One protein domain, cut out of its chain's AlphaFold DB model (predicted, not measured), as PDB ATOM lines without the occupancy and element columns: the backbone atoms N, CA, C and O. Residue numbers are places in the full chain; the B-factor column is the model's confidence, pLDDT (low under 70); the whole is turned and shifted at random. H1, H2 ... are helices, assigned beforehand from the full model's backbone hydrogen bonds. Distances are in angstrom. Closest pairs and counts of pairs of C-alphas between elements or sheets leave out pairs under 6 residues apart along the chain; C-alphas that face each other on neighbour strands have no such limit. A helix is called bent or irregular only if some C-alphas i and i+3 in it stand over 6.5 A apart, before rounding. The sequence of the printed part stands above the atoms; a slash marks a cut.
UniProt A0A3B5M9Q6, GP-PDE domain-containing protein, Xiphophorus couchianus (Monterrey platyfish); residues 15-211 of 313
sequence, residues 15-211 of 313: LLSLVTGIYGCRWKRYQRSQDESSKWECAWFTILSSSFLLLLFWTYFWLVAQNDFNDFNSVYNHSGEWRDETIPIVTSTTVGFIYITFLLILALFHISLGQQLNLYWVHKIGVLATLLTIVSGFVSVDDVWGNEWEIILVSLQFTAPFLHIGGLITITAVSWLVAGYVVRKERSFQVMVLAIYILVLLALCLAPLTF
ATOM      1  N   LEU A  15     -42.008  58.911   1.881       85.44
ATOM      2  CA  LEU A  15     -41.758  58.150   0.650       85.44
ATOM      3  C   LEU A  15     -43.000  57.373   0.199       85.44
ATOM      4  O   LEU A  15     -43.417  57.481  -0.950       85.44
ATOM      5  N   LEU A  16     -43.639  56.654   1.126       85.12
ATOM      6  CA  LEU A  16     -44.855  55.892   0.848       85.12
ATOM      7  C   LEU A  16     -45.983  56.799   0.339       85.12
ATOM      8  O   LEU A  16     -46.669  56.455  -0.614       85.12
ATOM      9  N   SER A  17     -46.150  57.976   0.954       86.38
ATOM     10  CA  SER A  17     -47.142  58.969   0.528       86.38
ATOM     11  C   SER A  17     -46.918  59.462  -0.894       86.38
ATOM     12  O   SER A  17     -47.882  59.738  -1.605       86.38
ATOM     13  N   LEU A  18     -45.653  59.624  -1.269       89.19
ATOM     14  CA  LEU A  18     -45.241  60.150  -2.559       89.19
ATOM     15  C   LEU A  18     -45.452  59.085  -3.643       89.19
ATOM     16  O   LEU A  18     -46.088  59.360  -4.655       89.19
ATOM     17  N   VAL A  19     -45.046  57.844  -3.370       89.81
ATOM     18  CA  VAL A  19     -45.232  56.696  -4.268       89.81
ATOM     19  C   VAL A  19     -46.721  56.407  -4.513       89.81
ATOM     20  O   VAL A  19     -47.158  56.409  -5.664       89.81
ATOM     21  N   THR A  20     -47.537  56.259  -3.458       88.75
ATOM     22  CA  THR A  20     -48.982  55.982  -3.611       88.75
ATOM     23  C   THR A  20     -49.758  57.172  -4.175       88.75
ATOM     24  O   THR A  20     -50.799  57.001  -4.818       88.75
ATOM     25  N   GLY A  21     -49.272  58.386  -3.907       89.81
ATOM     26  CA  GLY A  21     -49.814  59.632  -4.434       89.81
ATOM     27  C   GLY A  21     -49.632  59.733  -5.942       89.81
ATOM     28  O   GLY A  21     -50.614  59.933  -6.647       89.81
ATOM     29  N   ILE A  22     -48.413  59.530  -6.441       92.38
ATOM     30  CA  ILE A  22     -48.123  59.638  -7.874       92.38
ATOM     31  C   ILE A  22     -48.742  58.472  -8.652       92.38
ATOM     32  O   ILE A  22     -49.400  58.709  -9.652       92.38
ATOM     33  N   TYR A  23     -48.601  57.227  -8.190       92.69
ATOM     34  CA  TYR A  23     -49.069  56.055  -8.945       92.69
ATOM     35  C   TYR A  23     -50.604  55.909  -8.969       92.69
ATOM     36  O   TYR A  23     -51.207  55.553  -9.987       92.69
ATOM     37  N   GLY A  24     -51.249  56.172  -7.828       88.94
ATOM     38  CA  GLY A  24     -52.667  55.877  -7.607       88.94
ATOM     39  C   GLY A  24     -53.542  57.075  -7.237       88.94
ATOM     40  O   GLY A  24     -54.725  56.873  -6.961       88.94
ATOM     41  N   CYS A  25     -52.995  58.298  -7.182       90.25
ATOM     42  CA  CYS A  25     -53.657  59.502  -6.646       90.25
ATOM     43  C   CYS A  25     -54.138  59.364  -5.188       90.25
ATOM     44  O   CYS A  25     -55.065  60.051  -4.752       90.25
ATOM     45  N   ARG A  26     -53.494  58.494  -4.397       87.12
ATOM     46  CA  ARG A  26     -53.838  58.219  -2.992       87.12
ATOM     47  C   ARG A  26     -52.871  58.933  -2.046       87.12
ATOM     48  O   ARG A  26     -52.008  58.321  -1.414       87.12
ATOM     49  N   TRP A  27     -53.022  60.252  -1.951       85.81
ATOM     50  CA  TRP A  27     -52.177  61.102  -1.104       85.81
ATOM     51  C   TRP A  27     -52.483  60.930   0.388       85.81
ATOM     52  O   TRP A  27     -51.577  60.986   1.223       85.81
ATOM     53  N   LYS A  28     -53.745  60.667   0.752       83.38
ATOM     54  CA  LYS A  28     -54.166  60.568   2.157       83.38
ATOM     55  C   LYS A  28     -53.975  59.151   2.702       83.38
ATOM     56  O   LYS A  28     -54.264  58.169   2.025       83.38
ATOM     57  N   ARG A  29     -53.537  59.037   3.963       72.62
ATOM     58  CA  ARG A  29     -53.201  57.748   4.604       72.62
ATOM     59  C   ARG A  29     -54.368  56.756   4.639       72.62
ATOM     60  O   ARG A  29     -54.133  55.578   4.419       72.62
ATOM     61  N   TYR A  30     -55.604  57.215   4.851       71.69
ATOM     62  CA  TYR A  30     -56.785  56.338   4.910       71.69
ATOM     63  C   TYR A  30     -57.164  55.704   3.563       71.69
ATOM     64  O   TYR A  30     -57.963  54.779   3.528       71.69
ATOM     65  N   GLN A  31     -56.623  56.210   2.449       75.00
ATOM     66  CA  GLN A  31     -56.855  55.645   1.115       75.00
ATOM     67  C   GLN A  31     -55.860  54.516   0.794       75.00
ATOM     68  O   GLN A  31     -56.000  53.837  -0.225       75.00
ATOM     69  N   ARG A  32     -54.826  54.338   1.627       76.81
ATOM     70  CA  ARG A  32     -53.781  53.327   1.450       76.81
ATOM     71  C   ARG A  32     -54.261  52.019   2.056       76.81
ATOM     72  O   ARG A  32     -54.752  52.009   3.181       76.81
ATOM     73  N   SER A  33     -54.101  50.939   1.307       74.75
ATOM     74  CA  SER A  33     -54.425  49.595   1.763       74.75
ATOM     75  C   SER A  33     -53.226  48.678   1.518       74.75
ATOM     76  O   SER A  33     -52.536  48.789   0.500       74.75
ATOM     77  N   GLN A  34     -52.983  47.819   2.507       73.75
ATOM     78  CA  GLN A  34     -52.026  46.712   2.472       73.75
ATOM     79  C   GLN A  34     -52.708  45.386   2.100       73.75
ATOM     80  O   GLN A  34     -52.093  44.330   2.215       73.75
ATOM     81  N   ASP A  35     -53.976  45.431   1.683       78.12
ATOM     82  CA  ASP A  35     -54.681  44.240   1.225       78.12
ATOM     83  C   ASP A  35     -54.081  43.753  -0.097       78.12
ATOM     84  O   ASP A  35     -53.440  44.507  -0.838       78.12
ATOM     85  N   GLU A  36     -54.316  42.482  -0.417       79.56
ATOM     86  CA  GLU A  36     -53.856  41.912  -1.677       79.56
ATOM     87  C   GLU A  36     -54.443  42.668  -2.882       79.56
ATOM     88  O   GLU A  36     -55.595  43.115  -2.872       79.56
ATOM     89  N   SER A  37     -53.627  42.821  -3.930       85.88
ATOM     90  CA  SER A  37     -54.058  43.478  -5.167       85.88
ATOM     91  C   SER A  37     -55.154  42.664  -5.857       85.88
ATOM     92  O   SER A  37     -55.095  41.435  -5.930       85.88
ATOM     93  N   SER A  38     -56.142  43.354  -6.420       91.00
ATOM     94  CA  SER A  38     -57.213  42.719  -7.193       91.00
ATOM     95  C   SER A  38     -56.674  42.062  -8.469       91.00
ATOM     96  O   SER A  38     -55.711  42.541  -9.067       91.00
ATOM     97  N   LYS A  39     -57.360  41.024  -8.979       91.31
ATOM     98  CA  LYS A  39     -57.059  40.424 -10.297       91.31
ATOM     99  C   LYS A  39     -56.989  41.477 -11.411       91.31
ATOM    100  O   LYS A  39     -56.149  41.374 -12.298       91.31
ATOM    101  N   TRP A  40     -57.836  42.505 -11.338       90.69
ATOM    102  CA  TRP A  40     -57.834  43.621 -12.286       90.69
ATOM    103  C   TRP A  40     -56.598  44.517 -12.156       90.69
ATOM    104  O   TRP A  40     -56.068  44.975 -13.163       90.69
ATOM    105  N   GLU A  41     -56.122  44.765 -10.937       92.12
ATOM    106  CA  GLU A  41     -54.900  45.544 -10.693       92.12
ATOM    107  C   GLU A  41     -53.667  44.776 -11.177       92.12
ATOM    108  O   GLU A  41     -52.815  45.345 -11.857       92.12
ATOM    109  N   CYS A  42     -53.630  43.463 -10.937       90.62
ATOM    110  CA  CYS A  42     -52.608  42.579 -11.491       90.62
ATOM    111  C   CYS A  42     -52.629  42.572 -13.027       90.62
ATOM    112  O   CYS A  42     -51.571  42.652 -13.641       90.62
ATOM    113  N   ALA A  43     -53.807  42.540 -13.660       94.75
ATOM    114  CA  ALA A  43     -53.916  42.608 -15.119       94.75
ATOM    115  C   ALA A  43     -53.334  43.916 -15.684       94.75
ATOM    116  O   ALA A  43     -52.580  43.886 -16.654       94.75
ATOM    117  N   TRP A  44     -53.619  45.058 -15.050       95.88
ATOM    118  CA  TRP A  44     -53.034  46.345 -15.444       95.88
ATOM    119  C   TRP A  44     -51.520  46.398 -15.243       95.88
ATOM    120  O   TRP A  44     -50.820  46.963 -16.079       95.88
ATOM    121  N   PHE A  45     -51.003  45.786 -14.178       94.94
ATOM    122  CA  PHE A  45     -49.561  45.654 -13.977       94.94
ATOM    123  C   PHE A  45     -48.903  44.793 -15.066       94.94
ATOM    124  O   PHE A  45     -47.834  45.149 -15.568       94.94
ATOM    125  N   THR A  46     -49.554  43.708 -15.494       93.62
ATOM    126  CA  THR A  46     -49.090  42.897 -16.627       93.62
ATOM    127  C   THR A  46     -49.083  43.709 -17.919       93.62
ATOM    128  O   THR A  46     -48.079  43.703 -18.620       93.62
ATOM    129  N   ILE A  47     -50.147  44.468 -18.212       96.44
ATOM    130  CA  ILE A  47     -50.203  45.350 -19.393       96.44
ATOM    131  C   ILE A  47     -49.076  46.388 -19.353       96.44
ATOM    132  O   ILE A  47     -48.394  46.581 -20.357       96.44
ATOM    133  N   LEU A  48     -48.844  47.028 -18.202       97.06
ATOM    134  CA  LEU A  48     -47.757  47.991 -18.015       97.06
ATOM    135  C   LEU A  48     -46.386  47.348 -18.278       97.06
ATOM    136  O   LEU A  48     -45.569  47.914 -19.001       97.06
ATOM    137  N   SER A  49     -46.159  46.152 -17.735       95.50
ATOM    138  CA  SER A  49     -44.905  45.408 -17.902       95.50
ATOM    139  C   SER A  49     -44.681  44.980 -19.355       95.50
ATOM    140  O   SER A  49     -43.595  45.179 -19.893       95.50
ATOM    141  N   SER A  50     -45.711  44.460 -20.028       95.69
ATOM    142  CA  SER A  50     -45.638  44.116 -21.453       95.69
ATOM    143  C   SER A  50     -45.405  45.349 -22.326       95.69
ATOM    144  O   SER A  50     -44.610  45.294 -23.259       95.69
ATOM    145  N   SER A  51     -46.042  46.478 -21.994       96.50
ATOM    146  CA  SER A  51     -45.838  47.750 -22.699       96.50
ATOM    147  C   SER A  51     -44.397  48.235 -22.559       96.50
ATOM    148  O   SER A  51     -43.812  48.671 -23.543       96.50
ATOM    149  N   PHE A  52     -43.801  48.112 -21.366       97.06
ATOM    150  CA  PHE A  52     -42.389  48.427 -21.139       97.06
ATOM    151  C   PHE A  52     -41.462  47.562 -21.999       97.06
ATOM    152  O   PHE A  52     -40.561  48.098 -22.636       97.06
ATOM    153  N   LEU A  53     -41.688  46.246 -22.054       95.19
ATOM    154  CA  LEU A  53     -40.863  45.339 -22.860       95.19
ATOM    155  C   LEU A  53     -40.953  45.659 -24.356       95.19
ATOM    156  O   LEU A  53     -39.928  45.694 -25.037       95.19
ATOM    157  N   LEU A  54     -42.158  45.944 -24.854       95.88
ATOM    158  CA  LEU A  54     -42.360  46.341 -26.245       95.88
ATOM    159  C   LEU A  54     -41.661  47.674 -26.553       95.88
ATOM    160  O   LEU A  54     -40.992  47.794 -27.573       95.88
ATOM    161  N   LEU A  55     -41.754  48.651 -25.647       96.31
ATOM    162  CA  LEU A  55     -41.051  49.933 -25.747       96.31
ATOM    163  C   LEU A  55     -39.539  49.801 -25.694       96.31
ATOM    164  O   LEU A  55     -38.848  50.535 -26.390       96.31
ATOM    165  N   LEU A  56     -39.022  48.902 -24.861       94.88
ATOM    166  CA  LEU A  56     -37.595  48.636 -24.770       94.88
ATOM    167  C   LEU A  56     -37.075  48.102 -26.107       94.88
ATOM    168  O   LEU A  56     -36.081  48.608 -26.619       94.88
ATOM    169  N   PHE A  57     -37.787  47.138 -26.697       94.62
ATOM    170  CA  PHE A  57     -37.465  46.613 -28.022       94.62
ATOM    171  C   PHE A  57     -37.594  47.686 -29.114       94.62
ATOM    172  O   PHE A  57     -36.693  47.847 -29.932       94.62
ATOM    173  N   TRP A  58     -38.664  48.479 -29.084       95.81
ATOM    174  CA  TRP A  58     -38.890  49.574 -30.030       95.81
ATOM    175  C   TRP A  58     -37.824  50.674 -29.938       95.81
ATOM    176  O   TRP A  58     -37.316  51.148 -30.947       95.81
ATOM    177  N   THR A  59     -37.425  51.054 -28.725       95.06
ATOM    178  CA  THR A  59     -36.349  52.032 -28.500       95.06
ATOM    179  C   THR A  59     -35.011  51.479 -28.980       95.06
ATOM    180  O   THR A  59     -34.223  52.211 -29.573       95.06
ATOM    181  N   TYR A  60     -34.760  50.185 -28.761       94.06
ATOM    182  CA  TYR A  60     -33.578  49.512 -29.289       94.06
ATOM    183  C   TYR A  60     -33.550  49.544 -30.823       94.06
ATOM    184  O   TYR A  60     -32.519  49.904 -31.379       94.06
ATOM    185  N   PHE A  61     -34.668  49.259 -31.498       94.62
ATOM    186  CA  PHE A  61     -34.768  49.382 -32.957       94.62
ATOM    187  C   PHE A  61     -34.329  50.769 -33.443       94.62
ATOM    188  O   PHE A  61     -33.403  50.860 -34.245       94.62
ATOM    189  N   TRP A  62     -34.899  51.844 -32.889       94.31
ATOM    190  CA  TRP A  62     -34.545  53.213 -33.289       94.31
ATOM    191  C   TRP A  62     -33.100  53.602 -32.968       94.31
ATOM    192  O   TRP A  62     -32.510  54.399 -33.689       94.31
ATOM    193  N   LEU A  63     -32.512  53.047 -31.904       93.38
ATOM    194  CA  LEU A  63     -31.100  53.267 -31.591       93.38
ATOM    195  C   LEU A  63     -30.194  52.634 -32.651       93.38
ATOM    196  O   LEU A  63     -29.193  53.227 -33.042       93.38
ATOM    197  N   VAL A  64     -30.541  51.436 -33.118       93.06
ATOM    198  CA  VAL A  64     -29.751  50.729 -34.129       93.06
ATOM    199  C   VAL A  64     -29.958  51.335 -35.522       93.06
ATOM    200  O   VAL A  64     -28.991  51.478 -36.264       93.06
ATOM    201  N   ALA A  65     -31.180  51.759 -35.843       92.25
ATOM    202  CA  ALA A  65     -31.539  52.373 -37.120       92.25
ATOM    203  C   ALA A  65     -30.964  53.792 -37.319       92.25
ATOM    204  O   ALA A  65     -31.213  54.414 -38.346       92.25
ATOM    205  N   GLN A  66     -30.192  54.327 -36.364       91.75
ATOM    206  CA  GLN A  66     -29.687  55.705 -36.392       91.75
ATOM    207  C   GLN A  66     -28.903  56.063 -37.661       91.75
ATOM    208  O   GLN A  66     -28.974  57.203 -38.122       91.75
ATOM    209  N   ASN A  67     -28.160  55.110 -38.225       89.31
ATOM    210  CA  ASN A  67     -27.392  55.345 -39.450       89.31
ATOM    211  C   ASN A  67     -28.284  55.475 -40.694       89.31
ATOM    212  O   ASN A  67     -27.883  56.140 -41.647       89.31
ATOM    213  N   ASP A  68     -29.497  54.926 -40.630       89.00
ATOM    214  CA  ASP A  68     -30.417  54.786 -41.757       89.00
ATOM    215  C   ASP A  68     -31.612  55.748 -41.625       89.00
ATOM    216  O   ASP A  68     -32.572  55.681 -42.381       89.00
ATOM    217  N   PHE A  69     -31.565  56.716 -40.697       90.00
ATOM    218  CA  PHE A  69     -32.643  57.700 -40.485       90.00
ATOM    219  C   PHE A  69     -33.063  58.451 -41.751       90.00
ATOM    220  O   PHE A  69     -34.233  58.797 -41.897       90.00
ATOM    221  N   ASN A  70     -32.136  58.668 -42.686       85.12
ATOM    222  CA  ASN A  70     -32.450  59.313 -43.960       85.12
ATOM    223  C   ASN A  70     -33.346  58.454 -44.870       85.12
ATOM    224  O   ASN A  70     -34.042  59.019 -45.714       85.12
ATOM    225  N   ASP A  71     -33.356  57.132 -44.679       84.00
ATOM    226  CA  ASP A  71     -34.142  56.177 -45.464       84.00
ATOM    227  C   ASP A  71     -35.587  56.050 -44.935       84.00
ATOM    228  O   ASP A  71     -36.513  55.691 -45.673       84.00
ATOM    229  N   PHE A  72     -35.835  56.473 -43.690       85.00
ATOM    230  CA  PHE A  72     -37.170  56.578 -43.086       85.00
ATOM    231  C   PHE A  72     -37.921  57.844 -43.535       85.00
ATOM    232  O   PHE A  72     -38.355  58.653 -42.714       85.00
ATOM    233  N   ASN A  73     -38.071  58.041 -44.846       84.25
ATOM    234  CA  ASN A  73     -38.723  59.224 -45.415       84.25
ATOM    235  C   ASN A  73     -39.713  58.856 -46.530       84.25
ATOM    236  O   ASN A  73     -39.413  58.917 -47.726       84.25
ATOM    237  N   SER A  74     -40.925  58.472 -46.130       79.81
ATOM    238  CA  SER A  74     -41.989  58.087 -47.062       79.81
ATOM    239  C   SER A  74     -42.590  59.301 -47.780       79.81
ATOM    240  O   SER A  74     -43.054  59.190 -48.919       79.81
ATOM    241  N   VAL A  75     -42.583  60.469 -47.135       79.31
ATOM    242  CA  VAL A  75     -43.068  61.741 -47.673       79.31
ATOM    243  C   VAL A  75     -42.231  62.149 -48.874       79.31
ATOM    244  O   VAL A  75     -42.820  62.481 -49.899       79.31
ATOM    245  N   TYR A  76     -40.901  62.030 -48.816       78.50
ATOM    246  CA  TYR A  76     -40.040  62.347 -49.959       78.50
ATOM    247  C   TYR A  76     -40.413  61.548 -51.215       78.50
ATOM    248  O   TYR A  76     -40.517  62.126 -52.296       78.50
ATOM    249  N   ASN A  77     -40.720  60.254 -51.070       76.75
ATOM    250  CA  ASN A  77     -41.135  59.409 -52.196       76.75
ATOM    251  C   ASN A  77     -42.445  59.866 -52.860       76.75
ATOM    252  O   ASN A  77     -42.667  59.571 -54.033       76.75
ATOM    253  N   HIS A  78     -43.311  60.580 -52.136       80.38
ATOM    254  CA  HIS A  78     -44.616  61.016 -52.641       80.38
ATOM    255  C   HIS A  78     -44.649  62.496 -53.047       80.38
ATOM    256  O   HIS A  78     -45.302  62.842 -54.029       80.38
ATOM    257  N   SER A  79     -43.986  63.377 -52.294       83.31
ATOM    258  CA  SER A  79     -44.048  64.832 -52.478       83.31
ATOM    259  C   SER A  79     -42.781  65.439 -53.082       83.31
ATOM    260  O   SER A  79     -42.827  66.574 -53.549       83.31
ATOM    261  N   GLY A  80     -41.648  64.728 -53.056       81.00
ATOM    262  CA  GLY A  80     -40.332  65.267 -53.418       81.00
ATOM    263  C   GLY A  80     -39.765  66.277 -52.410       81.00
ATOM    264  O   GLY A  80     -38.650  66.763 -52.592       81.00
ATOM    265  N   GLU A  81     -40.499  66.585 -51.337       85.00
ATOM    266  CA  GLU A  81     -40.022  67.433 -50.249       85.00
ATOM    267  C   GLU A  81     -39.394  66.574 -49.159       85.00
ATOM    268  O   GLU A  81     -40.033  65.693 -48.584       85.00
ATOM    269  N   TRP A  82     -38.130  66.851 -48.846       81.94
ATOM    270  CA  TRP A  82     -37.455  66.161 -47.760       81.94
ATOM    271  C   TRP A  82     -37.951  66.698 -46.413       81.94
ATOM    272  O   TRP A  82     -37.808  67.886 -46.112       81.94
ATOM    273  N   ARG A  83     -38.532  65.820 -45.592       82.62
ATOM    274  CA  ARG A  83     -38.859  66.087 -44.191       82.62
ATOM    275  C   ARG A  83     -38.353  64.939 -43.332       82.62
ATOM    276  O   ARG A  83     -38.534  63.783 -43.685       82.62
ATOM    277  N   ASP A  84     -37.763  65.273 -42.195       84.44
ATOM    278  CA  ASP A  84     -37.314  64.269 -41.237       84.44
ATOM    279  C   ASP A  84     -38.513  63.718 -40.443       84.44
ATOM    280  O   ASP A  84     -39.005  64.341 -39.494       84.44
ATOM    281  N   GLU A  85     -39.026  62.564 -40.875       85.31
ATOM    282  CA  GLU A  85     -40.114  61.846 -40.204       85.31
ATOM    283  C   GLU A  85     -39.649  61.115 -38.939       85.31
ATOM    284  O   GLU A  85     -40.470  60.807 -38.071       85.31
ATOM    285  N   THR A  86     -38.343  60.884 -38.772       90.69
ATOM    286  CA  THR A  86     -37.808  60.135 -37.629       90.69
ATOM    287  C   THR A  86     -37.869  60.944 -36.339       90.69
ATOM    288  O   THR A  86     -38.209  60.398 -35.287       90.69
ATOM    289  N   ILE A  87     -37.639  62.261 -36.404       90.88
ATOM    290  CA  ILE A  87     -37.651  63.156 -35.235       90.88
ATOM    291  C   ILE A  87     -38.928  63.006 -34.392       90.88
ATOM    292  O   ILE A  87     -38.808  62.738 -33.189       90.88
ATOM    293  N   PRO A  88     -40.155  63.168 -34.935       92.19
ATOM    294  CA  PRO A  88     -41.366  63.028 -34.129       92.19
ATOM    295  C   PRO A  88     -41.560  61.601 -33.596       92.19
ATOM    296  O   PRO A  88     -42.027  61.445 -32.463       92.19
ATOM    297  N   ILE A  89     -41.169  60.570 -34.352       92.19
ATOM    298  CA  ILE A  89     -41.314  59.165 -33.942       92.19
ATOM    299  C   ILE A  89     -40.380  58.843 -32.771       92.19
ATOM    300  O   ILE A  89     -40.828  58.328 -31.740       92.19
ATOM    301  N   VAL A  90     -39.100  59.198 -32.883       93.94
ATOM    302  CA  VAL A  90     -38.086  58.987 -31.841       93.94
ATOM    303  C   VAL A  90     -38.400  59.829 -30.603       93.94
ATOM    304  O   VAL A  90     -38.292  59.339 -29.476       93.94
ATOM    305  N   THR A  91     -38.871  61.068 -30.782       94.38
ATOM    306  CA  THR A  91     -39.288  61.932 -29.664       94.38
ATOM    307  C   THR A  91     -40.467  61.321 -28.907       94.38
ATOM    308  O   THR A  91     -40.409  61.182 -27.683       94.38
ATOM    309  N   SER A  92     -41.518  60.901 -29.619       94.12
ATOM    310  CA  SER A  92     -42.687  60.241 -29.024       94.12
ATOM    311  C   SER A  92     -42.299  58.948 -28.300       94.12
ATOM    312  O   SER A  92     -42.689  58.728 -27.150       94.12
ATOM    313  N   THR A  93     -41.443  58.137 -28.927       95.38
ATOM    314  CA  THR A  93     -40.899  56.898 -28.353       95.38
ATOM    315  C   THR A  93     -40.138  57.165 -27.057       95.38
ATOM    316  O   THR A  93     -40.383  56.500 -26.053       95.38
ATOM    317  N   THR A  94     -39.275  58.182 -27.038       95.88
ATOM    318  CA  THR A  94     -38.478  58.554 -25.861       95.88
ATOM    319  C   THR A  94     -39.366  59.017 -24.706       95.88
ATOM    320  O   THR A  94     -39.196  58.570 -23.569       95.88
ATOM    321  N   VAL A  95     -40.358  59.870 -24.985       96.75
ATOM    322  CA  VAL A  95     -41.322  60.339 -23.977       96.75
ATOM    323  C   VAL A  95     -42.130  59.166 -23.415       96.75
ATOM    324  O   VAL A  95     -42.253  59.033 -22.195       96.75
ATOM    325  N   GLY A  96     -42.631  58.289 -24.289       96.38
ATOM    326  CA  GLY A  96     -43.345  57.074 -23.900       96.38
ATOM    327  C   GLY A  96     -42.487  56.145 -23.040       96.38
ATOM    328  O   GLY A  96     -42.936  55.694 -21.985       96.38
ATOM    329  N   PHE A  97     -41.229  55.920 -23.429       97.19
ATOM    330  CA  PHE A  97     -40.289  55.072 -22.698       97.19
ATOM    331  C   PHE A  97     -40.039  55.596 -21.283       97.19
ATOM    332  O   PHE A  97     -40.180  54.846 -20.315       97.19
ATOM    333  N   ILE A  98     -39.734  56.890 -21.141       97.12
ATOM    334  CA  ILE A  98     -39.502  57.525 -19.835       97.12
ATOM    335  C   ILE A  98     -40.748  57.402 -18.955       97.12
ATOM    336  O   ILE A  98     -40.651  57.009 -17.790       97.12
ATOM    337  N   TYR A  99     -41.926  57.692 -19.510       97.56
ATOM    338  CA  TYR A  99     -43.188  57.649 -18.778       97.56
ATOM    339  C   TYR A  99     -43.532  56.241 -18.271       97.56
ATOM    340  O   TYR A  99     -43.823  56.056 -17.088       97.56
ATOM    341  N   ILE A 100     -43.462  55.235 -19.146       97.81
ATOM    342  CA  ILE A 100     -43.765  53.841 -18.798       97.81
ATOM    343  C   ILE A 100     -42.734  53.283 -17.813       97.81
ATOM    344  O   ILE A 100     -43.117  52.637 -16.836       97.81
ATOM    345  N   THR A 101     -41.449  53.586 -18.007       96.94
ATOM    346  CA  THR A 101     -40.376  53.188 -17.080       96.94
ATOM    347  C   THR A 101     -40.607  53.777 -15.692       96.94
ATOM    348  O   THR A 101     -40.519  53.069 -14.690       96.94
ATOM    349  N   PHE A 102     -40.964  55.062 -15.617       96.69
ATOM    350  CA  PHE A 102     -41.273  55.726 -14.357       96.69
ATOM    351  C   PHE A 102     -42.448  55.058 -13.624       96.69
ATOM    352  O   PHE A 102     -42.350  54.772 -12.428       96.69
ATOM    353  N   LEU A 103     -43.534  54.735 -14.335       97.06
ATOM    354  CA  LEU A 103     -44.669  54.012 -13.753       97.06
ATOM    355  C   LEU A 103     -44.300  52.596 -13.300       97.06
ATOM    356  O   LEU A 103     -44.760  52.162 -12.242       97.06
ATOM    357  N   LEU A 104     -43.458  51.887 -14.058       95.81
ATOM    358  CA  LEU A 104     -42.988  50.555 -13.687       95.81
ATOM    359  C   LEU A 104     -42.145  50.601 -12.406       95.81
ATOM    360  O   LEU A 104     -42.362  49.794 -11.506       95.81
ATOM    361  N   ILE A 105     -41.247  51.582 -12.273       93.75
ATOM    362  CA  ILE A 105     -40.457  51.795 -11.051       93.75
ATOM    363  C   ILE A 105     -41.378  52.037  -9.847       93.75
ATOM    364  O   ILE A 105     -41.197  51.421  -8.795       93.75
ATOM    365  N   LEU A 106     -42.402  52.882  -9.994       93.88
ATOM    366  CA  LEU A 106     -43.389  53.109  -8.934       93.88
ATOM    367  C   LEU A 106     -44.161  51.830  -8.578       93.88
ATOM    368  O   LEU A 106     -44.364  51.554  -7.395       93.88
ATOM    369  N   ALA A 107     -44.543  51.020  -9.568       92.56
ATOM    370  CA  ALA A 107     -45.198  49.736  -9.334       92.56
ATOM    371  C   ALA A 107     -44.290  48.751  -8.571       92.56
ATOM    372  O   ALA A 107     -44.740  48.093  -7.631       92.56
ATOM    373  N   LEU A 108     -42.998  48.693  -8.906       89.56
ATOM    374  CA  LEU A 108     -42.014  47.890  -8.173       89.56
ATOM    375  C   LEU A 108     -41.858  48.373  -6.724       89.56
ATOM    376  O   LEU A 108     -41.799  47.548  -5.809       89.56
ATOM    377  N   PHE A 109     -41.884  49.689  -6.483       89.69
ATOM    378  CA  PHE A 109     -41.923  50.222  -5.120       89.69
ATOM    379  C   PHE A 109     -43.189  49.796  -4.372       89.69
ATOM    380  O   PHE A 109     -43.081  49.369  -3.223       89.69
ATOM    381  N   HIS A 110     -44.364  49.832  -5.006       88.56
ATOM    382  CA  HIS A 110     -45.604  49.314  -4.417       88.56
ATOM    383  C   HIS A 110     -45.471  47.841  -4.002       88.56
ATOM    384  O   HIS A 110     -45.819  47.504  -2.871       88.56
ATOM    385  N   ILE A 111     -44.895  46.990  -4.858       85.81
ATOM    386  CA  ILE A 111     -44.639  45.574  -4.542       85.81
ATOM    387  C   ILE A 111     -43.677  45.450  -3.353       85.81
ATOM    388  O   ILE A 111     -43.957  44.711  -2.410       85.81
ATOM    389  N   SER A 112     -42.573  46.207  -3.353       84.19
ATOM    390  CA  SER A 112     -41.573  46.167  -2.274       84.19
ATOM    391  C   SER A 112     -42.122  46.638  -0.919       84.19
ATOM    392  O   SER A 112     -41.727  46.123   0.124       84.19
ATOM    393  N   LEU A 113     -43.067  47.585  -0.938       85.06
ATOM    394  CA  LEU A 113     -43.712  48.170   0.241       85.06
ATOM    395  C   LEU A 113     -45.009  47.437   0.637       85.06
ATOM    396  O   LEU A 113     -45.700  47.878   1.561       85.06
ATOM    397  N   GLY A 114     -45.367  46.353  -0.063       82.12
ATOM    398  CA  GLY A 114     -46.585  45.578   0.186       82.12
ATOM    399  C   GLY A 114     -47.870  46.399   0.030       82.12
ATOM    400  O   GLY A 114     -48.787  46.264   0.834       82.12
ATOM    401  N   GLN A 115     -47.913  47.312  -0.941       86.62
ATOM    402  CA  GLN A 115     -49.083  48.139  -1.250       86.62
ATOM    403  C   GLN A 115     -49.834  47.613  -2.475       86.62
ATOM    404  O   GLN A 115     -49.232  47.067  -3.400       86.62
ATOM    405  N   GLN A 116     -51.140  47.879  -2.531       88.94
ATOM    406  CA  GLN A 116     -51.975  47.586  -3.701       88.94
ATOM    407  C   GLN A 116     -51.474  48.275  -4.977       88.94
ATOM    408  O   GLN A 116     -51.142  49.464  -4.957       88.94
ATOM    409  N   LEU A 117     -51.513  47.568  -6.107       90.25
ATOM    410  CA  LEU A 117     -51.133  48.059  -7.438       90.25
ATOM    411  C   LEU A 117     -52.254  48.864  -8.121       90.25
ATOM    412  O   LEU A 117     -52.543  48.694  -9.306       90.25
ATOM    413  N   ASN A 118     -52.880  49.788  -7.391       90.25
ATOM    414  CA  ASN A 118     -53.954  50.608  -7.943       90.25
ATOM    415  C   ASN A 118     -53.420  51.729  -8.847       90.25
ATOM    416  O   ASN A 118     -53.147  52.837  -8.380       90.25
ATOM    417  N   LEU A 119     -53.323  51.443 -10.143       93.75
ATOM    418  CA  LEU A 119     -52.971  52.423 -11.164       93.75
ATOM    419  C   LEU A 119     -54.137  53.398 -11.395       93.75
ATOM    420  O   LEU A 119     -55.256  52.985 -11.731       93.75
ATOM    421  N   TYR A 120     -53.887  54.699 -11.232       94.88
ATOM    422  CA  TYR A 120     -54.912  55.723 -11.443       94.88
ATOM    423  C   TYR A 120     -55.397  55.757 -12.903       94.88
ATOM    424  O   TYR A 120     -54.649  55.456 -13.832       94.88
ATOM    425  N   TRP A 121     -56.657  56.145 -13.131       95.06
ATOM    426  CA  TRP A 121     -57.284  56.105 -14.463       95.06
ATOM    427  C   TRP A 121     -56.546  56.919 -15.543       95.06
ATOM    428  O   TRP A 121     -56.469  56.464 -16.678       95.06
ATOM    429  N   VAL A 122     -55.924  58.054 -15.197       96.31
ATOM    430  CA  VAL A 122     -55.124  58.858 -16.139       96.31
ATOM    431  C   VAL A 122     -53.909  58.069 -16.611       96.31
ATOM    432  O   VAL A 122     -53.616  58.048 -17.800       96.31
ATOM    433  N   HIS A 123     -53.238  57.359 -15.702       96.69
ATOM    434  CA  HIS A 123     -52.115  56.504 -16.068       96.69
ATOM    435  C   HIS A 123     -52.556  55.307 -16.905       96.69
ATOM    436  O   HIS A 123     -51.856  54.949 -17.840       96.69
ATOM    437  N   LYS A 124     -53.739  54.732 -16.648       96.94
ATOM    438  CA  LYS A 124     -54.310  53.683 -17.514       96.94
ATOM    439  C   LYS A 124     -54.509  54.176 -18.948       96.94
ATOM    440  O   LYS A 124     -54.136  53.474 -19.883       96.94
ATOM    441  N   ILE A 125     -55.044  55.390 -19.115       96.88
ATOM    442  CA  ILE A 125     -55.192  56.032 -20.431       96.88
ATOM    443  C   ILE A 125     -53.818  56.263 -21.065       96.88
ATOM    444  O   ILE A 125     -53.626  55.903 -22.219       96.88
ATOM    445  N   GLY A 126     -52.854  56.800 -20.310       96.12
ATOM    446  CA  GLY A 126     -51.492  57.030 -20.797       96.12
ATOM    447  C   GLY A 126     -50.795  55.744 -21.253       96.12
ATOM    448  O   GLY A 126     -50.213  55.713 -22.335       96.12
ATOM    449  N   VAL A 127     -50.905  54.663 -20.476       97.12
ATOM    450  CA  VAL A 127     -50.367  53.339 -20.833       97.12
ATOM    451  C   VAL A 127     -51.011  52.822 -22.115       97.12
ATOM    452  O   VAL A 127     -50.296  52.397 -23.017       97.12
ATOM    453  N   LEU A 128     -52.339  52.900 -22.231       97.00
ATOM    454  CA  LEU A 128     -53.051  52.427 -23.418       97.00
ATOM    455  C   LEU A 128     -52.719  53.259 -24.664       97.00
ATOM    456  O   LEU A 128     -52.491  52.690 -25.724       97.00
ATOM    457  N   ALA A 129     -52.656  54.587 -24.535       96.56
ATOM    458  CA  ALA A 129     -52.278  55.478 -25.626       96.56
ATOM    459  C   ALA A 129     -50.859  55.168 -26.118       96.56
ATOM    460  O   ALA A 129     -50.653  54.986 -27.311       96.56
ATOM    461  N   THR A 130     -49.910  55.011 -25.189       96.12
ATOM    462  CA  THR A 130     -48.525  54.660 -25.526       96.12
ATOM    463  C   THR A 130     -48.466  53.297 -26.219       96.12
ATOM    464  O   THR A 130     -47.834  53.175 -27.263       96.12
ATOM    465  N   LEU A 131     -49.183  52.291 -25.702       96.06
ATOM    466  CA  LEU A 131     -49.275  50.959 -26.308       96.06
ATOM    467  C   LEU A 131     -49.806  51.012 -27.746       96.06
ATOM    468  O   LEU A 131     -49.216  50.405 -28.635       96.06
ATOM    469  N   LEU A 132     -50.885  51.762 -27.983       96.00
ATOM    470  CA  LEU A 132     -51.461  51.938 -29.317       96.00
ATOM    471  C   LEU A 132     -50.487  52.633 -30.273       96.00
ATOM    472  O   LEU A 132     -50.346  52.190 -31.410       96.00
ATOM    473  N   THR A 133     -49.789  53.677 -29.819       94.69
ATOM    474  CA  THR A 133     -48.778  54.368 -30.631       94.69
ATOM    475  C   THR A 133     -47.643  53.431 -31.032       94.69
ATOM    476  O   THR A 133     -47.245  53.437 -32.192       94.69
ATOM    477  N   ILE A 134     -47.151  52.592 -30.115       95.69
ATOM    478  CA  ILE A 134     -46.074  51.641 -30.423       95.69
ATOM    479  C   ILE A 134     -46.560  50.581 -31.406       95.69
ATOM    480  O   ILE A 134     -45.902  50.346 -32.409       95.69
ATOM    481  N   VAL A 135     -47.718  49.962 -31.152       95.38
ATOM    482  CA  VAL A 135     -48.282  48.940 -32.049       95.38
ATOM    483  C   VAL A 135     -48.514  49.515 -33.446       95.38
ATOM    484  O   VAL A 135     -48.167  48.871 -34.430       95.38
ATOM    485  N   SER A 136     -49.031  50.743 -33.541       94.06
ATOM    486  CA  SER A 136     -49.153  51.443 -34.820       94.06
ATOM    487  C   SER A 136     -47.789  51.657 -35.478       94.06
ATOM    488  O   SER A 136     -47.666  51.410 -36.669       94.06
ATOM    489  N   GLY A 137     -46.770  52.075 -34.721       92.62
ATOM    490  CA  GLY A 137     -45.408  52.255 -35.230       92.62
ATOM    491  C   GLY A 137     -44.807  50.963 -35.786       92.62
ATOM    492  O   GLY A 137     -44.246  50.983 -36.876       92.62
ATOM    493  N   PHE A 138     -44.990  49.835 -35.091       93.56
ATOM    494  CA  PHE A 138     -44.576  48.513 -35.574       93.56
ATOM    495  C   PHE A 138     -45.214  48.170 -36.915       93.56
ATOM    496  O   PHE A 138     -44.506  47.785 -37.838       93.56
ATOM    497  N   VAL A 139     -46.536  48.330 -37.021       94.50
ATOM    498  CA  VAL A 139     -47.270  48.048 -38.262       94.50
ATOM    499  C   VAL A 139     -46.802  48.967 -39.392       94.50
ATOM    500  O   VAL A 139     -46.611  48.501 -40.507       94.50
ATOM    501  N   SER A 140     -46.569  50.252 -39.113       90.81
ATOM    502  CA  SER A 140     -46.073  51.199 -40.116       90.81
ATOM    503  C   SER A 140     -44.662  50.866 -40.604       90.81
ATOM    504  O   SER A 140     -44.407  50.958 -41.801       90.81
ATOM    505  N   VAL A 141     -43.750  50.468 -39.709       91.19
ATOM    506  CA  VAL A 141     -42.397  50.042 -40.105       91.19
ATOM    507  C   VAL A 141     -42.431  48.748 -40.899       91.19
ATOM    508  O   VAL A 141     -41.738  48.651 -41.900       91.19
ATOM    509  N   ASP A 142     -43.265  47.788 -40.510       92.69
ATOM    510  CA  ASP A 142     -43.411  46.532 -41.245       92.69
ATOM    511  C   ASP A 142     -43.934  46.738 -42.677       92.69
ATOM    512  O   ASP A 142     -43.404  46.149 -43.616       92.69
ATOM    513  N   ASP A 143     -44.923  47.621 -42.849       91.88
ATOM    514  CA  ASP A 143     -45.565  47.883 -44.143       91.88
ATOM    515  C   ASP A 143     -44.686  48.713 -45.095       91.88
ATOM    516  O   ASP A 143     -44.595  48.414 -46.286       91.88
ATOM    517  N   VAL A 144     -44.013  49.749 -44.581       89.12
ATOM    518  CA  VAL A 144     -43.259  50.708 -45.413       89.12
ATOM    519  C   VAL A 144     -41.767  50.368 -45.489       89.12
ATOM    520  O   VAL A 144     -41.146  50.531 -46.538       89.12
ATOM    521  N   TRP A 145     -41.190  49.880 -44.391       89.56
ATOM    522  CA  TRP A 145     -39.746  49.726 -44.183       89.56
ATOM    523  C   TRP A 145     -39.370  48.314 -43.708       89.56
ATOM    524  O   TRP A 145     -38.426  48.138 -42.942       89.56
ATOM    525  N   GLY A 146     -40.088  47.280 -44.158       87.88
ATOM    526  CA  GLY A 146     -39.908  45.910 -43.656       87.88
ATOM    527  C   GLY A 146     -38.480  45.349 -43.775       87.88
ATOM    528  O   GLY A 146     -38.081  44.509 -42.970       87.88
ATOM    529  N   ASN A 147     -37.674  45.839 -44.723       87.81
ATOM    530  CA  ASN A 147     -36.270  45.429 -44.870       87.81
ATOM    531  C   ASN A 147     -35.390  45.891 -43.692       87.81
ATOM    532  O   ASN A 147     -34.414  45.225 -43.352       87.81
ATOM    533  N   GLU A 148     -35.764  46.980 -43.018       89.69
ATOM    534  CA  GLU A 148     -35.017  47.543 -41.889       89.69
ATOM    535  C   GLU A 148     -35.024  46.606 -40.667       89.69
ATOM    536  O   GLU A 148     -34.171  46.700 -39.782       89.69
ATOM    537  N   TRP A 149     -35.938  45.627 -40.613       90.31
ATOM    538  CA  TRP A 149     -35.929  44.602 -39.564       90.31
ATOM    539  C   TRP A 149     -34.661  43.737 -39.582       90.31
ATOM    540  O   TRP A 149     -34.251  43.237 -38.529       90.31
ATOM    541  N   GLU A 150     -34.000  43.580 -40.736       89.50
ATOM    542  CA  GLU A 150     -32.755  42.808 -40.843       89.50
ATOM    543  C   GLU A 150     -31.626  43.415 -39.997       89.50
ATOM    544  O   GLU A 150     -30.801  42.690 -39.426       89.50
ATOM    545  N   ILE A 151     -31.639  44.739 -39.826       90.62
ATOM    546  CA  ILE A 151     -30.651  45.476 -39.037       90.62
ATOM    547  C   ILE A 151     -30.684  45.041 -37.568       90.62
ATOM    548  O   ILE A 151     -29.633  44.916 -36.931       90.62
ATOM    549  N   ILE A 152     -31.869  44.733 -37.021       90.94
ATOM    550  CA  ILE A 152     -31.995  44.238 -35.643       90.94
ATOM    551  C   ILE A 152     -31.229  42.929 -35.476       90.94
ATOM    552  O   ILE A 152     -30.517  42.769 -34.484       90.94
ATOM    553  N   LEU A 153     -31.357  41.994 -36.421       88.06
ATOM    554  CA  LEU A 153     -30.710  40.684 -36.324       88.06
ATOM    555  C   LEU A 153     -29.187  40.818 -36.333       88.06
ATOM    556  O   LEU A 153     -28.514  40.253 -35.469       88.06
ATOM    557  N   VAL A 154     -28.652  41.609 -37.263       88.19
ATOM    558  CA  VAL A 154     -27.209  41.874 -37.354       88.19
ATOM    559  C   VAL A 154     -26.710  42.578 -36.090       88.19
ATOM    560  O   VAL A 154     -25.686  42.199 -35.516       88.19
ATOM    561  N   SER A 155     -27.467  43.555 -35.596       91.12
ATOM    562  CA  SER A 155     -27.123  44.279 -34.377       91.12
ATOM    563  C   SER A 155     -27.175  43.397 -33.131       91.12
ATOM    564  O   SER A 155     -26.292  43.489 -32.282       91.12
ATOM    565  N   LEU A 156     -28.142  42.482 -33.019       89.06
ATOM    566  CA  LEU A 156     -28.195  41.508 -31.926       89.06
ATOM    567  C   LEU A 156     -26.992  40.564 -31.947       89.06
ATOM    568  O   LEU A 156     -26.462  40.258 -30.887       89.06
ATOM    569  N   GLN A 157     -26.510  40.138 -33.119       88.81
ATOM    570  CA  GLN A 157     -25.292  39.322 -33.202       88.81
ATOM    571  C   GLN A 157     -24.058  40.074 -32.689       88.81
ATOM    572  O   GLN A 157     -23.215  39.499 -31.999       88.81
ATOM    573  N   PHE A 158     -23.962  41.369 -32.995       87.81
ATOM    574  CA  PHE A 158     -22.877  42.219 -32.517       87.81
ATOM    575  C   PHE A 158     -22.993  42.533 -31.016       87.81
ATOM    576  O   PHE A 158     -22.007  42.471 -30.281       87.81
ATOM    577  N   THR A 159     -24.200  42.847 -30.540       89.81
ATOM    578  CA  THR A 159     -24.447  43.277 -29.157       89.81
ATOM    579  C   THR A 159     -24.669  42.122 -28.177       89.81
ATOM    580  O   THR A 159     -24.611  42.340 -26.965       89.81
ATOM    581  N   ALA A 160     -24.861  40.890 -28.666       90.00
ATOM    582  CA  ALA A 160     -25.145  39.698 -27.862       90.00
ATOM    583  C   ALA A 160     -24.205  39.500 -26.659       90.00
ATOM    584  O   ALA A 160     -24.725  39.274 -25.564       90.00
ATOM    585  N   PRO A 161     -22.866  39.640 -26.769       90.25
ATOM    586  CA  PRO A 161     -21.979  39.494 -25.613       90.25
ATOM    587  C   PRO A 161     -22.241  40.535 -24.514       90.25
ATOM    588  O   PRO A 161     -22.180  40.222 -23.326       90.25
ATOM    589  N   PHE A 162     -22.578  41.771 -24.886       91.12
ATOM    590  CA  PHE A 162     -22.872  42.839 -23.930       91.12
ATOM    591  C   PHE A 162     -24.246  42.644 -23.280       91.12
ATOM    592  O   PHE A 162     -24.376  42.766 -22.060       91.12
ATOM    593  N   LEU A 163     -25.254  42.277 -24.078       90.31
ATOM    594  CA  LEU A 163     -26.590  41.930 -23.585       90.31
ATOM    595  C   LEU A 163     -26.542  40.721 -22.644       90.31
ATOM    596  O   LEU A 163     -27.248  40.693 -21.639       90.31
ATOM    597  N   HIS A 164     -25.669  39.753 -22.922       93.38
ATOM    598  CA  HIS A 164     -25.432  38.589 -22.073       93.38
ATOM    599  C   HIS A 164     -24.870  38.962 -20.703       93.38
ATOM    600  O   HIS A 164     -25.429  38.552 -19.685       93.38
ATOM    601  N   ILE A 165     -23.825  39.795 -20.668       93.81
ATOM    602  CA  ILE A 165     -23.262  40.315 -19.415       93.81
ATOM    603  C   ILE A 165     -24.336  41.081 -18.633       93.81
ATOM    604  O   ILE A 165     -24.509  40.851 -17.434       93.81
ATOM    605  N   GLY A 166     -25.106  41.942 -19.305       92.81
ATOM    606  CA  GLY A 166     -26.229  42.656 -18.692       92.81
ATOM    607  C   GLY A 166     -27.291  41.711 -18.118       92.81
ATOM    608  O   GLY A 166     -27.754  41.902 -16.991       92.81
ATOM    609  N   GLY A 167     -27.632  40.649 -18.849       93.19
ATOM    610  CA  GLY A 167     -28.554  39.602 -18.410       93.19
ATOM    611  C   GLY A 167     -28.053  38.855 -17.171       93.19
ATOM    612  O   GLY A 167     -28.811  38.683 -16.216       93.19
ATOM    613  N   LEU A 168     -26.768  38.487 -17.137       95.19
ATOM    614  CA  LEU A 168     -26.122  37.866 -15.975       95.19
ATOM    615  C   LEU A 168     -26.126  38.787 -14.746       95.19
ATOM    616  O   LEU A 168     -26.457  38.349 -13.641       95.19
ATOM    617  N   ILE A 169     -25.808  40.071 -14.921       94.44
ATOM    618  CA  ILE A 169     -25.875  41.058 -13.833       94.44
ATOM    619  C   ILE A 169     -27.310  41.158 -13.306       94.44
ATOM    620  O   ILE A 169     -27.531  41.118 -12.096       94.44
ATOM    621  N   THR A 170     -28.294  41.212 -14.205       90.62
ATOM    622  CA  THR A 170     -29.710  41.357 -13.848       90.62
ATOM    623  C   THR A 170     -30.240  40.130 -13.104       90.62
ATOM    624  O   THR A 170     -30.827  40.270 -12.029       90.62
ATOM    625  N   ILE A 171     -30.003  38.913 -13.608       93.06
ATOM    626  CA  ILE A 171     -30.466  37.675 -12.954       93.06
ATOM    627  C   ILE A 171     -29.797  37.469 -11.587       93.06
ATOM    628  O   ILE A 171     -30.432  36.978 -10.648       93.06
ATOM    629  N   THR A 172     -28.542  37.908 -11.447       92.88
ATOM    630  CA  THR A 172     -27.822  37.904 -10.170       92.88
ATOM    631  C   THR A 172     -28.421  38.924  -9.206       92.88
ATOM    632  O   THR A 172     -28.694  38.589  -8.054       92.88
ATOM    633  N   ALA A 173     -28.712  40.141  -9.670       89.62
ATOM    634  CA  ALA A 173     -29.317  41.194  -8.856       89.62
ATOM    635  C   ALA A 173     -30.743  40.856  -8.389       89.62
ATOM    636  O   ALA A 173     -31.150  41.289  -7.316       89.62
ATOM    637  N   VAL A 174     -31.502  40.068  -9.157       87.81
ATOM    638  CA  VAL A 174     -32.873  39.651  -8.803       87.81
ATOM    639  C   VAL A 174     -32.893  38.378  -7.937       87.81
ATOM    640  O   VAL A 174     -33.901  38.085  -7.294       87.81
ATOM    641  N   SER A 175     -31.774  37.652  -7.834       91.31
ATOM    642  CA  SER A 175     -31.677  36.367  -7.116       91.31
ATOM    643  C   SER A 175     -32.198  36.411  -5.669       91.31
ATOM    644  O   SER A 175     -32.968  35.541  -5.261       91.31
ATOM    645  N   TRP A 176     -31.850  37.449  -4.900       88.44
ATOM    646  CA  TRP A 176     -32.277  37.606  -3.504       88.44
ATOM    647  C   TRP A 176     -33.789  37.838  -3.361       88.44
ATOM    648  O   TRP A 176     -34.396  37.338  -2.413       88.44
ATOM    649  N   LEU A 177     -34.419  38.537  -4.315       84.50
ATOM    650  CA  LEU A 177     -35.872  38.736  -4.340       84.50
ATOM    651  C   LEU A 177     -36.590  37.414  -4.603       84.50
ATOM    652  O   LEU A 177     -37.563  37.090  -3.920       84.50
ATOM    653  N   VAL A 178     -36.075  36.626  -5.552       86.75
ATOM    654  CA  VAL A 178     -36.602  35.291  -5.857       86.75
ATOM    655  C   VAL A 178     -36.454  34.378  -4.645       86.75
ATOM    656  O   VAL A 178     -37.430  33.753  -4.239       86.75
ATOM    657  N   ALA A 179     -35.280  34.354  -4.009       86.06
ATOM    658  CA  ALA A 179     -35.047  33.579  -2.793       86.06
ATOM    659  C   ALA A 179     -36.024  33.974  -1.669       86.06
ATOM    660  O   ALA A 179     -36.650  33.109  -1.056       86.06
ATOM    661  N   GLY A 180     -36.226  35.277  -1.449       82.69
ATOM    662  CA  GLY A 180     -37.186  35.787  -0.468       82.69
ATOM    663  C   GLY A 180     -38.638  35.399  -0.768       82.69
ATOM    664  O   GLY A 180     -39.392  35.102   0.158       82.69
ATOM    665  N   TYR A 181     -39.031  35.364  -2.043       82.31
ATOM    666  CA  TYR A 181     -40.365  34.930  -2.469       82.31
ATOM    667  C   TYR A 181     -40.569  33.420  -2.277       82.31
ATOM    668  O   TYR A 181     -41.567  32.995  -1.694       82.31
ATOM    669  N   VAL A 182     -39.593  32.618  -2.713       87.25
ATOM    670  CA  VAL A 182     -39.573  31.147  -2.640       87.25
ATOM    671  C   VAL A 182     -39.694  30.659  -1.194       87.25
ATOM    672  O   VAL A 182     -40.440  29.724  -0.933       87.25
ATOM    673  N   VAL A 183     -39.029  31.313  -0.236       86.00
ATOM    674  CA  VAL A 183     -39.081  30.924   1.189       86.00
ATOM    675  C   VAL A 183     -40.446  31.205   1.842       86.00
ATOM    676  O   VAL A 183     -40.797  30.557   2.824       86.00
ATOM    677  N   ARG A 184     -41.229  32.163   1.327       78.88
ATOM    678  CA  ARG A 184     -42.466  32.652   1.975       78.88
ATOM    679  C   ARG A 184     -43.761  32.043   1.430       78.88
ATOM    680  O   ARG A 184     -44.811  32.248   2.035       78.88
ATOM    681  N   LYS A 185     -43.726  31.374   0.275       80.50
ATOM    682  CA  LYS A 185     -44.924  30.894  -0.437       80.50
ATOM    683  C   LYS A 185     -45.105  29.379  -0.339       80.50
ATOM    684  O   LYS A 185     -44.217  28.647   0.080       80.50
ATOM    685  N   GLU A 186     -46.297  28.920  -0.717       81.88
ATOM    686  CA  GLU A 186     -46.652  27.501  -0.733       81.88
ATOM    687  C   GLU A 186     -45.792  26.688  -1.712       81.88
ATOM    688  O   GLU A 186     -45.310  27.188  -2.733       81.88
ATOM    689  N   ARG A 187     -45.652  25.391  -1.416       81.62
ATOM    690  CA  ARG A 187     -44.715  24.468  -2.073       81.62
ATOM    691  C   ARG A 187     -44.878  24.383  -3.599       81.62
ATOM    692  O   ARG A 187     -43.882  24.221  -4.296       81.62
ATOM    693  N   SER A 188     -46.093  24.498  -4.134       79.00
ATOM    694  CA  SER A 188     -46.348  24.452  -5.586       79.00
ATOM    695  C   SER A 188     -45.783  25.680  -6.312       79.00
ATOM    696  O   SER A 188     -45.030  25.545  -7.276       79.00
ATOM    697  N   PHE A 189     -46.084  26.880  -5.811       78.81
ATOM    698  CA  PHE A 189     -45.581  28.143  -6.355       78.81
ATOM    699  C   PHE A 189     -44.068  28.275  -6.183       78.81
ATOM    700  O   PHE A 189     -43.391  28.779  -7.078       78.81
ATOM    701  N   GLN A 190     -43.535  27.768  -5.071       86.31
ATOM    702  CA  GLN A 190     -42.102  27.716  -4.807       86.31
ATOM    703  C   GLN A 190     -41.347  26.955  -5.905       86.31
ATOM    704  O   GLN A 190     -40.380  27.473  -6.464       86.31
ATOM    705  N   VAL A 191     -41.801  25.738  -6.229       87.88
ATOM    706  CA  VAL A 191     -41.168  24.886  -7.247       87.88
ATOM    707  C   VAL A 191     -41.263  25.531  -8.626       87.88
ATOM    708  O   VAL A 191     -40.269  25.562  -9.343       87.88
ATOM    709  N   MET A 192     -42.422  26.093  -8.979       89.19
ATOM    710  CA  MET A 192     -42.619  26.752 -10.271       89.19
ATOM    711  C   MET A 192     -41.672  27.945 -10.462       89.19
ATOM    712  O   MET A 192     -40.971  28.018 -11.468       89.19
ATOM    713  N   VAL A 193     -41.614  28.864  -9.491       88.38
ATOM    714  CA  VAL A 193     -40.764  30.064  -9.582       88.38
ATOM    715  C   VAL A 193     -39.283  29.690  -9.606       88.38
ATOM    716  O   VAL A 193     -38.525  30.235 -10.408       88.38
ATOM    717  N   LEU A 194     -38.868  28.735  -8.768       90.88
ATOM    718  CA  LEU A 194     -37.484  28.270  -8.734       90.88
ATOM    719  C   LEU A 194     -37.086  27.569 -10.041       90.88
ATOM    720  O   LEU A 194     -35.993  27.810 -10.547       90.88
ATOM    721  N   ALA A 195     -37.970  26.749 -10.617       92.94
ATOM    722  CA  ALA A 195     -37.725  26.083 -11.894       92.94
ATOM    723  C   ALA A 195     -37.562  27.090 -13.040       92.94
ATOM    724  O   ALA A 195     -36.621  26.970 -13.820       92.94
ATOM    725  N   ILE A 196     -38.426  28.111 -13.107       93.06
ATOM    726  CA  ILE A 196     -38.312  29.192 -14.098       93.06
ATOM    727  C   ILE A 196     -36.979  29.929 -13.927       93.06
ATOM    728  O   ILE A 196     -36.266  30.136 -14.905       93.06
ATOM    729  N   TYR A 197     -36.611  30.283 -12.692       93.75
ATOM    730  CA  TYR A 197     -35.352  30.973 -12.416       93.75
ATOM    731  C   TYR A 197     -34.130  30.151 -12.850       93.75
ATOM    732  O   TYR A 197     -33.249  30.673 -13.532       93.75
ATOM    733  N   ILE A 198     -34.093  28.857 -12.509       94.38
ATOM    734  CA  ILE A 198     -33.003  27.951 -12.898       94.38
ATOM    735  C   ILE A 198     -32.947  27.787 -14.418       94.38
ATOM    736  O   ILE A 198     -31.857  27.810 -14.983       94.38
ATOM    737  N   LEU A 199     -34.095  27.655 -15.089       96.12
ATOM    738  CA  LEU A 199     -34.152  27.531 -16.546       96.12
ATOM    739  C   LEU A 199     -33.593  28.781 -17.238       96.12
ATOM    740  O   LEU A 199     -32.788  28.659 -18.157       96.12
ATOM    741  N   VAL A 200     -33.972  29.973 -16.769       95.00
ATOM    742  CA  VAL A 200     -33.459  31.248 -17.291       95.00
ATOM    743  C   VAL A 200     -31.959  31.381 -17.034       95.00
ATOM    744  O   VAL A 200     -31.217  31.757 -17.939       95.00
ATOM    745  N   LEU A 201     -31.493  31.038 -15.830       94.81
ATOM    746  CA  LEU A 201     -30.071  31.071 -15.493       94.81
ATOM    747  C   LEU A 201     -29.264  30.105 -16.369       94.81
ATOM    748  O   LEU A 201     -28.217  30.480 -16.886       94.81
ATOM    749  N   LEU A 202     -29.765  28.886 -16.577       95.75
ATOM    750  CA  LEU A 202     -29.134  27.894 -17.444       95.75
ATOM    751  C   LEU A 202     -29.074  28.385 -18.894       95.75
ATOM    752  O   LEU A 202     -28.020  28.305 -19.518       95.75
ATOM    753  N   ALA A 203     -30.178  28.928 -19.414       94.88
ATOM    754  CA  ALA A 203     -30.228  29.493 -20.758       94.88
ATOM    755  C   ALA A 203     -29.212  30.632 -20.927       94.88
ATOM    756  O   ALA A 203     -28.468  30.638 -21.904       94.88
ATOM    757  N   LEU A 204     -29.114  31.545 -19.953       94.44
ATOM    758  CA  LEU A 204     -28.103  32.603 -19.959       94.44
ATOM    759  C   LEU A 204     -26.689  32.022 -19.919       94.44
ATOM    760  O   LEU A 204     -25.858  32.420 -20.723       94.44
ATOM    761  N   CYS A 205     -26.395  31.053 -19.055       93.75
ATOM    762  CA  CYS A 205     -25.067  30.435 -18.997       93.75
ATOM    763  C   CYS A 205     -24.669  29.727 -20.304       93.75
ATOM    764  O   CYS A 205     -23.487  29.705 -20.639       93.75
ATOM    765  N   LEU A 206     -25.633  29.165 -21.039       95.19
ATOM    766  CA  LEU A 206     -25.395  28.463 -22.305       95.19
ATOM    767  C   LEU A 206     -25.435  29.380 -23.539       95.19
ATOM    768  O   LEU A 206     -24.898  29.001 -24.576       95.19
ATOM    769  N   ALA A 207     -26.011  30.581 -23.439       92.44
ATOM    770  CA  ALA A 207     -26.133  31.528 -24.549       92.44
ATOM    771  C   ALA A 207     -24.808  31.849 -25.277       92.44
ATOM    772  O   ALA A 207     -24.828  31.924 -26.504       92.44
ATOM    773  N   PRO A 208     -23.636  31.959 -24.612       91.69
ATOM    774  CA  PRO A 208     -22.372  32.200 -25.310       91.69
ATOM    775  C   PRO A 208     -22.011  31.140 -26.353       91.69
ATOM    776  O   PRO A 208     -21.294  31.445 -27.300       91.69
ATOM    777  N   LEU A 209     -22.529  29.913 -26.221       90.38
ATOM    778  CA  LEU A 209     -22.309  28.839 -27.192       90.38
ATOM    779  C   LEU A 209     -23.034  29.086 -28.522       90.38
ATOM    780  O   LEU A 209     -22.681  28.474 -29.526       90.38
ATOM    781  N   THR A 210     -24.046  29.957 -28.537       88.06
ATOM    782  CA  THR A 210     -24.842  30.270 -29.730       88.06
ATOM    783  C   THR A 210     -24.438  31.588 -30.388       88.06
ATOM    784  O   THR A 210     -25.035  31.967 -31.392       88.06
ATOM    785  N   PHE A 211     -23.476  32.328 -29.831       88.69
ATOM    786  CA  PHE A 211     -23.087  33.630 -30.372       88.69
ATOM    787  C   PHE A 211     -22.209  33.466 -31.610       88.69
ATOM    788  O   PHE A 211     -21.099  32.944 -31.546       88.69
TER     789      PHE A 211
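Overview. This is residues 15 to 211 of the 313 residues of the protein "GP-PDE domain-containing protein" of Xiphophorus couchianus (Monterrey platyfish) (UniProt A0A3B5M9Q6). A loose bundle of three, H2, H4 and H5a, runs up and down, each against the one before; the bent helix H5 leads on to a helical hairpin, H5b and H6, and bundle and hairpin make a V closed near the bend. H1 packs on residues 103 to 110 of H4, while H3 lies farthest out, touching no helix. The printed part has 197 residues with six named helices, H1 to H6 in order, and no named strand: all helix. It is loose, with a radius of gyration of the C-alphas of 20.5 A, and flat, 62 by 47 by 25 A.

Arrangement. H1, residues 15 to 24, touches residues 103 to 110 of H4, residues 86 to 112, at a steep tilt of 54 degrees; the closest C-alphas, of Val 19 and Leu 106, are 6.2 A apart. H2, residues 39 to 68, touches H4, closest at the C-alphas of Leu 55 and Phe 97, 6.0 A. H3, residues 74 to 79, is apart from H2 and H4. H5, residues 121 to 184, is one helix by its hydrogen bonds but bent, C-alphas 144 and 147 being 8.8 A apart; its arms are H5a, residues 121 to 144, and H5b, residues 147 to 184. H4 and H5a, a hairpin, only just touch, with 3 pairs of C-alphas within 8 A, closest Gly 96 and Thr 130, 5.9 A. Residues 61 to 65 of H2 touch residues 148 to 155 of H5b, closest C-alphas Phe 61 and Ile 152, 6.4 A. H5b and H6, residues 187 to 210, form a hairpin, closest C-alphas Val 182 and Gln 190, 4.8 A. Every O i to N i+4 pair is within hydrogen-bond range in H1, H4 and H5a, against 23 of 26 in H2, 1 of 2 in H3, 26 of 34 in H5b and 17 of 20 in H6.

Along the chain. H1 begins at C-alpha 15 (-41.758, 58.150, 0.650). H2 is 43.7 A long, H4 38.2 A, H5b 48.9 A. H6 ends at C-alpha 210 (-24.842, 30.270, -29.730).

Size, cuts and confidence. The farthest C-alphas, of Gly 80 and Arg 187, are 65.7 A apart. The link from H1 to H2 is long, 14 residues. The printed part has no cut, and no printed residue is under 70 in pLDDT.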